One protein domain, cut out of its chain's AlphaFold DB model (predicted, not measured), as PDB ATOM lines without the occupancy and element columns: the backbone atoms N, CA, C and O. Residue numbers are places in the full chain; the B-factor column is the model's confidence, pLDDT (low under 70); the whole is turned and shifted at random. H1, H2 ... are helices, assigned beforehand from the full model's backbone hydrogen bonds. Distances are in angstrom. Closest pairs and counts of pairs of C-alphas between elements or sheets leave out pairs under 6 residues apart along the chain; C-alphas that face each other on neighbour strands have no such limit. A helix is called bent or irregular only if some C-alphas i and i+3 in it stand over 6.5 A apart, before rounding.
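This is residues 3 to 71 of the 71 residues of a protein of Anisakis simplex (UniProt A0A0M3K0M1). Short helix H1 folds back on the first part of a long bent helix, H2, as a helical hairpin, and residues 45 to 71 stick out as a free arm that makes the length. The 69 printed residues hold two named helices, H1 then H2, and no named strand: all helix. The whole is extended, with a radius of gyration of the C-alphas of 21.2 A, spanning 73 by 18 by 14 A.

Start at H1, residues 3 to 17. H2, residues 28 to 70, is one helix by its hydrogen bonds but bent: C-alphas 35 and 38 are 6.7 A apart, and its arms H2a, residues 28 to 35, and H2b, residues 38 to 70, stand at a steep tilt of 46 degrees. H1 and H2a, a hairpin, touch, closest at the C-alphas of Asn 15 and Val 29, 5.7 A, with a steep tilt of 40 degrees, opposite ways. H1 touches H2b with residues 4 to 8 alone, closest at the C-alphas of Asn 5 and Ala 40, 4.9 A. Every O i to N i+4 pair is within hydrogen-bond range in H2a, 10 of 11 in H1 and 28 of 29 in H2b.

Find C-alpha 3 at (-7.711, 8.873, 82.379); H1 runs 21.0 A to C-alpha 17. H2a covers 10.8 A, and H2b 49.0 A to C-alpha 70 at (-43.721, -9.257, 103.637).

The printed part has no cut, and the link from H1 to H2 is short. Look for pLDDT under 70 at residues 3 to 4, 23 to 26 and 71.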
ATOM      1  N   ALA A   3      -8.906   8.401  83.077       66.25
ATOM      2  CA  ALA A   3      -7.711   8.873  82.379       66.25
ATOM      3  C   ALA A   3      -6.558   9.322  83.293       66.25
ATOM      4  O   ALA A   3      -5.412   9.048  82.983       66.25
ATOM      5  N   GLY A   4      -6.831   9.963  84.437       68.50
ATOM      6  CA  GLY A   4      -5.769  10.354  85.378       68.50
ATOM      7  C   GLY A   4      -5.081   9.165  86.059       68.50
ATOM      8  O   GLY A   4      -3.880   9.202  86.298       68.50
ATOM      9  N   ASN A   5      -5.830   8.095  86.331       78.31
ATOM     10  CA  ASN A   5      -5.300   6.874  86.933       78.31
ATOM     11  C   ASN A   5      -4.540   6.040  85.893       78.31
ATOM     12  O   ASN A   5      -3.429   5.587  86.141       78.31
ATOM     13  N   GLU A   6      -5.115   5.898  84.697       81.25
ATOM     14  CA  GLU A   6      -4.494   5.187  83.575       81.25
ATOM     15  C   GLU A   6      -3.224   5.895  83.092       81.25
ATOM     16  O   GLU A   6      -2.213   5.239  82.862       81.25
ATOM     17  N   ALA A   7      -3.235   7.232  83.017       81.00
ATOM     18  CA  ALA A   7      -2.051   8.021  82.686       81.00
ATOM     19  C   ALA A   7      -0.968   7.890  83.759       81.00
ATOM     20  O   ALA A   7       0.196   7.735  83.411       81.00
ATOM     21  N   PHE A   8      -1.321   7.891  85.049       85.00
ATOM     22  CA  PHE A   8      -0.342   7.687  86.115       85.00
ATOM     23  C   PHE A   8       0.327   6.306  86.028       85.00
ATOM     24  O   PHE A   8       1.553   6.232  85.982       85.00
ATOM     25  N   TYR A   9      -0.449   5.220  85.933       83.38
ATOM     26  CA  TYR A   9       0.118   3.870  85.816       83.38
ATOM     27  C   TYR A   9       0.866   3.655  84.493       83.38
ATOM     28  O   TYR A   9       1.915   3.011  84.486       83.38
ATOM     29  N   GLY A  10       0.380   4.234  83.393       84.31
ATOM     30  CA  GLY A  10       1.049   4.195  82.093       84.31
ATOM     31  C   GLY A  10       2.388   4.935  82.099       84.31
ATOM     32  O   GLY A  10       3.387   4.394  81.631       84.31
ATOM     33  N   LEU A  11       2.446   6.134  82.687       84.81
ATOM     34  CA  LEU A  11       3.690   6.894  82.832       84.81
ATOM     35  C   LEU A  11       4.674   6.201  83.778       84.81
ATOM     36  O   LEU A  11       5.866   6.182  83.488       84.81
ATOM     37  N   LEU A  12       4.194   5.575  84.856       85.88
ATOM     38  CA  LEU A  12       5.031   4.816  85.789       85.88
ATOM     39  C   LEU A  12       5.640   3.572  85.121       85.88
ATOM     40  O   LEU A  12       6.822   3.288  85.314       85.88
ATOM     41  N   TYR A  13       4.865   2.883  84.277       86.88
ATOM     42  CA  TYR A  13       5.357   1.786  83.443       86.88
ATOM     43  C   TYR A  13       6.410   2.268  82.438       86.88
ATOM     44  O   TYR A  13       7.500   1.706  82.370       86.88
ATOM     45  N   ILE A  14       6.128   3.345  81.699       84.75
ATOM     46  CA  ILE A  14       7.076   3.906  80.725       84.75
ATOM     47  C   ILE A  14       8.355   4.373  81.429       84.75
ATOM     48  O   ILE A  14       9.440   4.072  80.945       84.75
ATOM     49  N   ASN A  15       8.249   5.010  82.599       85.38
ATOM     50  CA  ASN A  15       9.393   5.467  83.389       85.38
ATOM     51  C   ASN A  15      10.367   4.336  83.747       85.38
ATOM     52  O   ASN A  15      11.568   4.580  83.838       85.38
ATOM     53  N   HIS A  16       9.857   3.115  83.953       81.81
ATOM     54  CA  HIS A  16      10.679   1.946  84.266       81.81
ATOM     55  C   HIS A  16      11.571   1.524  83.090       81.81
ATOM     56  O   HIS A  16      12.724   1.158  83.302       81.81
ATOM     57  N   PHE A  17      11.058   1.596  81.857       82.25
ATOM     58  CA  PHE A  17      11.798   1.195  80.654       82.25
ATOM     59  C   PHE A  17      12.558   2.352  79.999       82.25
ATOM     60  O   PHE A  17      13.587   2.140  79.359       82.25
ATOM     61  N   TYR A  18      12.048   3.573  80.132       77.75
ATOM     62  CA  TYR A  18      12.585   4.757  79.485       77.75
ATOM     63  C   TYR A  18      12.220   6.018  80.277       77.75
ATOM     64  O   TYR A  18      11.085   6.491  80.251       77.75
ATOM     65  N   SER A  19      13.203   6.618  80.950       71.00
ATOM     66  CA  SER A  19      12.993   7.837  81.746       71.00
ATOM     67  C   SER A  19      12.830   9.120  80.905       71.00
ATOM     68  O   SER A  19      12.568  10.190  81.455       71.00
ATOM     69  N   GLY A  20      12.909   9.034  79.573       71.75
ATOM     70  CA  GLY A  20      12.773  10.179  78.668       71.75
ATOM     71  C   GLY A  20      14.098  10.878  78.344       71.75
ATOM     72  O   GLY A  20      15.089  10.687  79.053       71.75
ATOM     73  N   PRO A  21      14.132  11.713  77.289       74.00
ATOM     74  CA  PRO A  21      15.276  12.573  77.022       74.00
ATOM     75  C   PRO A  21      15.436  13.586  78.162       74.00
ATOM     76  O   PRO A  21      14.459  14.183  78.623       74.00
ATOM     77  N   ALA A  22      16.673  13.777  78.618       73.69
ATOM     78  CA  ALA A  22      16.993  14.784  79.619       73.69
ATOM     79  C   ALA A  22      16.886  16.174  78.976       73.69
ATOM     80  O   ALA A  22      17.755  16.581  78.203       73.69
ATOM     81  N   LEU A  23      15.819  16.908  79.287       62.19
ATOM     82  CA  LEU A  23      15.707  18.327  78.958       62.19
ATOM     83  C   LEU A  23      16.068  19.115  80.216       62.19
ATOM     84  O   LEU A  23      15.437  18.951  81.256       62.19
ATOM     85  N   PHE A  24      17.091  19.969  80.134       66.50
ATOM     86  CA  PHE A  24      17.467  20.872  81.234       66.50
ATOM     87  C   PHE A  24      17.809  20.166  82.570       66.50
ATOM     88  O   PHE A  24      17.539  20.683  83.648       66.50
ATOM     89  N   GLY A  25      18.407  18.968  82.519       67.94
ATOM     90  CA  GLY A  25      18.798  18.214  83.722       67.94
ATOM     91  C   GLY A  25      17.640  17.524  84.456       67.94
ATOM     92  O   GLY A  25      17.879  16.859  85.463       67.94
ATOM     93  N   ALA A  26      16.410  17.629  83.941       64.56
ATOM     94  CA  ALA A  26      15.246  16.900  84.425       64.56
ATOM     95  C   ALA A  26      14.796  15.855  83.393       64.56
ATOM     96  O   ALA A  26      14.721  16.109  82.188       64.56
ATOM     97  N   TYR A  27      14.479  14.659  83.880       76.31
ATOM     98  CA  TYR A  27      13.873  13.607  83.077       76.31
ATOM     99  C   TYR A  27      12.365  13.879  82.977       76.31
ATOM    100  O   TYR A  27      11.671  13.945  83.993       76.31
ATOM    101  N   LEU A  28      11.847  14.049  81.758       75.56
ATOM    102  CA  LEU A  28      10.446  14.418  81.509       75.56
ATOM    103  C   LEU A  28       9.438  13.433  82.125       75.56
ATOM    104  O   LEU A  28       8.414  13.840  82.673       75.56
ATOM    105  N   VAL A  29       9.723  12.134  82.029       79.25
ATOM    106  CA  VAL A  29       8.794  11.070  82.431       79.25
ATOM    107  C   VAL A  29       8.581  11.018  83.954       79.25
ATOM    108  O   VAL A  29       7.420  11.024  84.377       79.25
ATOM    109  N   PRO A  30       9.618  11.036  84.815       79.50
ATOM    110  CA  PRO A  30       9.412  11.065  86.263       79.50
ATOM    111  C   PRO A  30       8.808  12.386  86.759       79.50
ATOM    112  O   PRO A  30       8.014  12.356  87.698       79.50
ATOM    113  N   THR A  31       9.089  13.532  86.124       79.94
ATOM    114  CA  THR A  31       8.440  14.808  86.484       79.94
ATOM    115  C   THR A  31       6.935  14.772  86.214       79.94
ATOM    116  O   THR A  31       6.143  15.154  87.077       79.94
ATOM    117  N   LEU A  32       6.523  14.253  85.053       81.56
ATOM    118  CA  LEU A  32       5.107  14.067  84.722       81.56
ATOM    119  C   LEU A  32       4.439  13.039  85.643       81.56
ATOM    120  O   LEU A  32       3.337  13.275  86.135       81.56
ATOM    121  N   THR A  33       5.127  11.935  85.946       82.88
ATOM    122  CA  THR A  33       4.633  10.910  86.881       82.88
ATOM    123  C   THR A  33       4.408  11.493  88.280       82.88
ATOM    124  O   THR A  33       3.368  11.242  88.889       82.88
ATOM    125  N   CYS A  34       5.336  12.321  88.771       83.81
ATOM    126  CA  CYS A  34       5.225  13.014  90.055       83.81
ATOM    127  C   CYS A  34       4.025  13.973  90.092       83.81
ATOM    128  O   CYS A  34       3.293  14.012  91.078       83.81
ATOM    129  N   LEU A  35       3.766  14.695  88.998       84.81
ATOM    130  CA  LEU A  35       2.627  15.611  88.901       84.81
ATOM    131  C   LEU A  35       1.278  14.874  88.801       84.81
ATOM    132  O   LEU A  35       0.277  15.330  89.354       84.81
ATOM    133  N   CYS A  36       1.245  13.710  88.148       83.62
ATOM    134  CA  CYS A  36       0.046  12.871  88.058       83.62
ATOM    135  C   CYS A  36      -0.246  12.074  89.343       83.62
ATOM    136  O   CYS A  36      -1.403  11.719  89.578       83.62
ATOM    137  N   PHE A  37       0.759  11.825  90.188       85.56
ATOM    138  CA  PHE A  37       0.615  11.093  91.451       85.56
ATOM    139  C   PHE A  37      -0.472  11.653  92.390       85.56
ATOM    140  O   PHE A  37      -1.375  10.892  92.749       85.56
ATOM    141  N   PRO A  38      -0.469  12.946  92.778       87.00
ATOM    142  CA  PRO A  38      -1.478  13.476  93.695       87.00
ATOM    143  C   PRO A  38      -2.890  13.396  93.107       87.00
ATOM    144  O   PRO A  38      -3.846  13.116  93.827       87.00
ATOM    145  N   VAL A  39      -3.032  13.579  91.791       87.25
ATOM    146  CA  VAL A  39      -4.329  13.495  91.105       87.25
ATOM    147  C   VAL A  39      -4.874  12.065  91.142       87.25
ATOM    148  O   VAL A  39      -6.048  11.864  91.466       87.25
ATOM    149  N   ALA A  40      -4.034  11.068  90.850       86.06
ATOM    150  CA  ALA A  40      -4.415   9.659  90.925       86.06
ATOM    151  C   ALA A  40      -4.732   9.233  92.370       86.06
ATOM    152  O   ALA A  40      -5.740   8.565  92.604       86.06
ATOM    153  N   PHE A  41      -3.936   9.691  93.341       87.81
ATOM    154  CA  PHE A  41      -4.123   9.385  94.759       87.81
ATOM    155  C   PHE A  41      -5.439   9.941  95.314       87.81
ATOM    156  O   PHE A  41      -6.254   9.187  95.848       87.81
ATOM    157  N   VAL A  42      -5.703  11.238  95.126       90.62
ATOM    158  CA  VAL A  42      -6.949  11.873  95.590       90.62
ATOM    159  C   VAL A  42      -8.162  11.189  94.966       90.62
ATOM    160  O   VAL A  42      -9.151  10.904  95.645       90.62
ATOM    161  N   LYS A  43      -8.078  10.857  93.676       87.75
ATOM    162  CA  LYS A  43      -9.146  10.142  92.985       87.75
ATOM    163  C   LYS A  43      -9.379   8.739  93.554       87.75
ATOM    164  O   LYS A  43     -10.538   8.338  93.684       87.75
ATOM    165  N   ALA A  44      -8.320   8.011  93.907       87.75
ATOM    166  CA  ALA A  44      -8.434   6.705  94.549       87.75
ATOM    167  C   ALA A  44      -9.136   6.818  95.913       87.75
ATOM    168  O   ALA A  44     -10.080   6.070  96.174       87.75
ATOM    169  N   CYS A  45      -8.773   7.808  96.734       91.00
ATOM    170  CA  CYS A  45      -9.435   8.060  98.018       91.00
ATOM    171  C   CYS A  45     -10.938   8.339  97.852       91.00
ATOM    172  O   CYS A  45     -11.759   7.726  98.533       91.00
ATOM    173  N   ILE A  46     -11.315   9.208  96.906       91.62
ATOM    174  CA  ILE A  46     -12.727   9.520  96.623       91.62
ATOM    175  C   ILE A  46     -13.490   8.266  96.176       91.62
ATOM    176  O   ILE A  46     -14.649   8.082  96.552       91.62
ATOM    177  N   SER A  47     -12.850   7.398  95.389       89.69
ATOM    178  CA  SER A  47     -13.451   6.139  94.943       89.69
ATOM    179  C   SER A  47     -13.718   5.185  96.107       89.69
ATOM    180  O   SER A  47     -14.767   4.546  96.131       89.69
ATOM    181  N   VAL A  48     -12.807   5.100  97.080       92.12
ATOM    182  CA  VAL A  48     -12.975   4.249  98.269       92.12
ATOM    183  C   VAL A  48     -14.118   4.755  99.144       92.12
ATOM    184  O   VAL A  48     -14.969   3.966  99.551       92.12
ATOM    185  N   VAL A  49     -14.191   6.067  99.388       94.94
ATOM    186  CA  VAL A  49     -15.289   6.654 100.172       94.94
ATOM    187  C   VAL A  49     -16.637   6.380  99.500       94.94
ATOM    188  O   VAL A  49     -17.553   5.886 100.157       94.94
ATOM    189  N   HIS A  50     -16.738   6.608  98.185       93.88
ATOM    190  CA  HIS A  50     -17.963   6.320  97.436       93.88
ATOM    191  C   HIS A  50     -18.346   4.841  97.470       93.88
ATOM    192  O   HIS A  50     -19.531   4.528  97.585       93.88
ATOM    193  N   LEU A  51     -17.367   3.938  97.402       93.25
ATOM    194  CA  LEU A  51     -17.609   2.501  97.480       93.25
ATOM    195  C   LEU A  51     -18.257   2.122  98.817       93.25
ATOM    196  O   LEU A  51     -19.254   1.402  98.831       93.25
ATOM    197  N   VAL A  52     -17.740   2.649  99.931       95.62
ATOM    198  CA  VAL A  52     -18.292   2.382 101.269       95.62
ATOM    199  C   VAL A  52     -19.711   2.936 101.396       95.62
ATOM    200  O   VAL A  52     -20.615   2.219 101.829       95.62
ATOM    201  N   THR A  53     -19.944   4.181 100.975       96.25
ATOM    202  CA  THR A  53     -21.286   4.783 101.041       96.25
ATOM    203  C   THR A  53     -22.289   4.066 100.135       96.25
ATOM    204  O   THR A  53     -23.452   3.886 100.510       96.25
ATOM    205  N   ALA A  54     -21.849   3.610  98.958       95.75
ATOM    206  CA  ALA A  54     -22.680   2.846  98.037       95.75
ATOM    207  C   ALA A  54     -23.034   1.476  98.626       95.75
ATOM    208  O   ALA A  54     -24.205   1.105  98.616       95.75
ATOM    209  N   ALA A  55     -22.069   0.772  99.225       95.88
ATOM    210  CA  ALA A  55     -22.312  -0.512  99.883       95.88
ATOM    211  C   ALA A  55     -23.355  -0.388 101.007       95.88
ATOM    212  O   ALA A  55     -24.309  -1.164 101.061       95.88
ATOM    213  N   GLN A  56     -23.239   0.636 101.857       96.00
ATOM    214  CA  GLN A  56     -24.228   0.904 102.908       96.00
ATOM    215  C   GLN A  56     -25.619   1.211 102.340       96.00
ATOM    216  O   GLN A  56     -26.629   0.773 102.891       96.00
ATOM    217  N   THR A  57     -25.681   1.964 101.242       96.62
ATOM    218  CA  THR A  57     -26.944   2.309 100.572       96.62
ATOM    219  C   THR A  57     -27.614   1.072  99.979       96.62
ATOM    220  O   THR A  57     -28.820   0.899 100.146       96.62
ATOM    221  N   VAL A  58     -26.838   0.178  99.360       96.75
ATOM    222  CA  VAL A  58     -27.334  -1.092  98.811       96.75
ATOM    223  C   VAL A  58     -27.942  -1.964  99.908       96.75
ATOM    224  O   VAL A  58     -29.063  -2.429  99.740       96.75
ATOM    225  N   VAL A  59     -27.273  -2.122 101.055       96.94
ATOM    226  CA  VAL A  59     -27.814  -2.918 102.175       96.94
ATOM    227  C   VAL A  59     -29.123  -2.331 102.709       96.94
ATOM    228  O   VAL A  59     -30.078  -3.065 102.950       96.94
ATOM    229  N   LYS A  60     -29.209  -1.004 102.869       96.25
ATOM    230  CA  LYS A  60     -30.457  -0.349 103.303       96.25
ATOM    231  C   LYS A  60     -31.604  -0.610 102.328       96.25
ATOM    232  O   LYS A  60     -32.722  -0.883 102.758       96.25
ATOM    233  N   HIS A  61     -31.323  -0.530 101.029       95.94
ATOM    234  CA  HIS A  61     -32.311  -0.794  99.989       95.94
ATOM    235  C   HIS A  61     -32.721  -2.273  99.948       95.94
ATOM    236  O   HIS A  61     -33.886  -2.581  99.707       95.94
ATOM    237  N   ASP A  62     -31.789  -3.191 100.202       96.56
ATOM    238  CA  ASP A  62     -32.062  -4.628 100.270       96.56
ATOM    239  C   ASP A  62     -33.026  -4.967 101.417       96.56
ATOM    240  O   ASP A  62     -34.066  -5.588 101.196       96.56
ATOM    241  N   ILE A  63     -32.769  -4.441 102.617       96.88
ATOM    242  CA  ILE A  63     -33.653  -4.623 103.780       96.88
ATOM    243  C   ILE A  63     -35.048  -4.042 103.507       96.88
ATOM    244  O   ILE A  63     -36.053  -4.698 103.783       96.88
ATOM    245  N   ALA A  64     -35.122  -2.838 102.928       95.75
ATOM    246  CA  ALA A  64     -36.394  -2.206 102.580       95.75
ATOM    247  C   ALA A  64     -37.195  -3.034 101.554       95.75
ATOM    248  O   ALA A  64     -38.399  -3.224 101.722       95.75
ATOM    249  N   ASN A  65     -36.520  -3.585 100.538       95.81
ATOM    250  CA  ASN A  65     -37.131  -4.472  99.544       95.81
ATOM    251  C   ASN A  65     -37.672  -5.772 100.156       95.81
ATOM    252  O   ASN A  65     -38.668  -6.313  99.674       95.81
ATOM    253  N   ILE A  66     -37.001  -6.318 101.171       95.00
ATOM    254  CA  ILE A  66     -37.466  -7.526 101.866       95.00
ATOM    255  C   ILE A  66     -38.724  -7.203 102.676       95.00
ATOM    256  O   ILE A  66     -39.710  -7.933 102.591       95.00
ATOM    257  N   GLN A  67     -38.726  -6.085 103.405       93.06
ATOM    258  CA  GLN A  67     -39.874  -5.652 104.208       93.06
ATOM    259  C   GLN A  67     -41.115  -5.374 103.351       93.06
ATOM    260  O   GLN A  67     -42.207  -5.810 103.710       93.06
ATOM    261  N   SER A  68     -40.958  -4.733 102.188       91.88
ATOM    262  CA  SER A  68     -42.081  -4.452 101.282       91.88
ATOM    263  C   SER A  68     -42.704  -5.705 100.660       91.88
ATOM    264  O   SER A  68     -43.806  -5.632 100.135       91.88
ATOM    265  N   ARG A  69     -41.995  -6.841 100.657       87.50
ATOM    266  CA  ARG A  69     -42.515  -8.131 100.167       87.50
ATOM    267  C   ARG A  69     -43.255  -8.928 101.238       87.50
ATOM    268  O   ARG A  69     -43.908  -9.907 100.897       87.50
ATOM    269  N   GLN A  70     -43.079  -8.575 102.510       81.06
ATOM    270  CA  GLN A  70     -43.721  -9.257 103.637       81.06
ATOM    271  C   GLN A  70     -45.048  -8.611 104.057       81.06
ATOM    272  O   GLN A  70     -45.760  -9.197 104.870       81.06
ATOM    273  N   GLN A  71     -45.365  -7.427 103.523       59.06
ATOM    274  CA  GLN A  71     -46.670  -6.770 103.642       59.06
ATOM    275  C   GLN A  71     -47.583  -7.178 102.487       59.06
ATOM    276  O   GLN A  71     -48.801  -7.290 102.739       59.06
TER     277      GLN A  71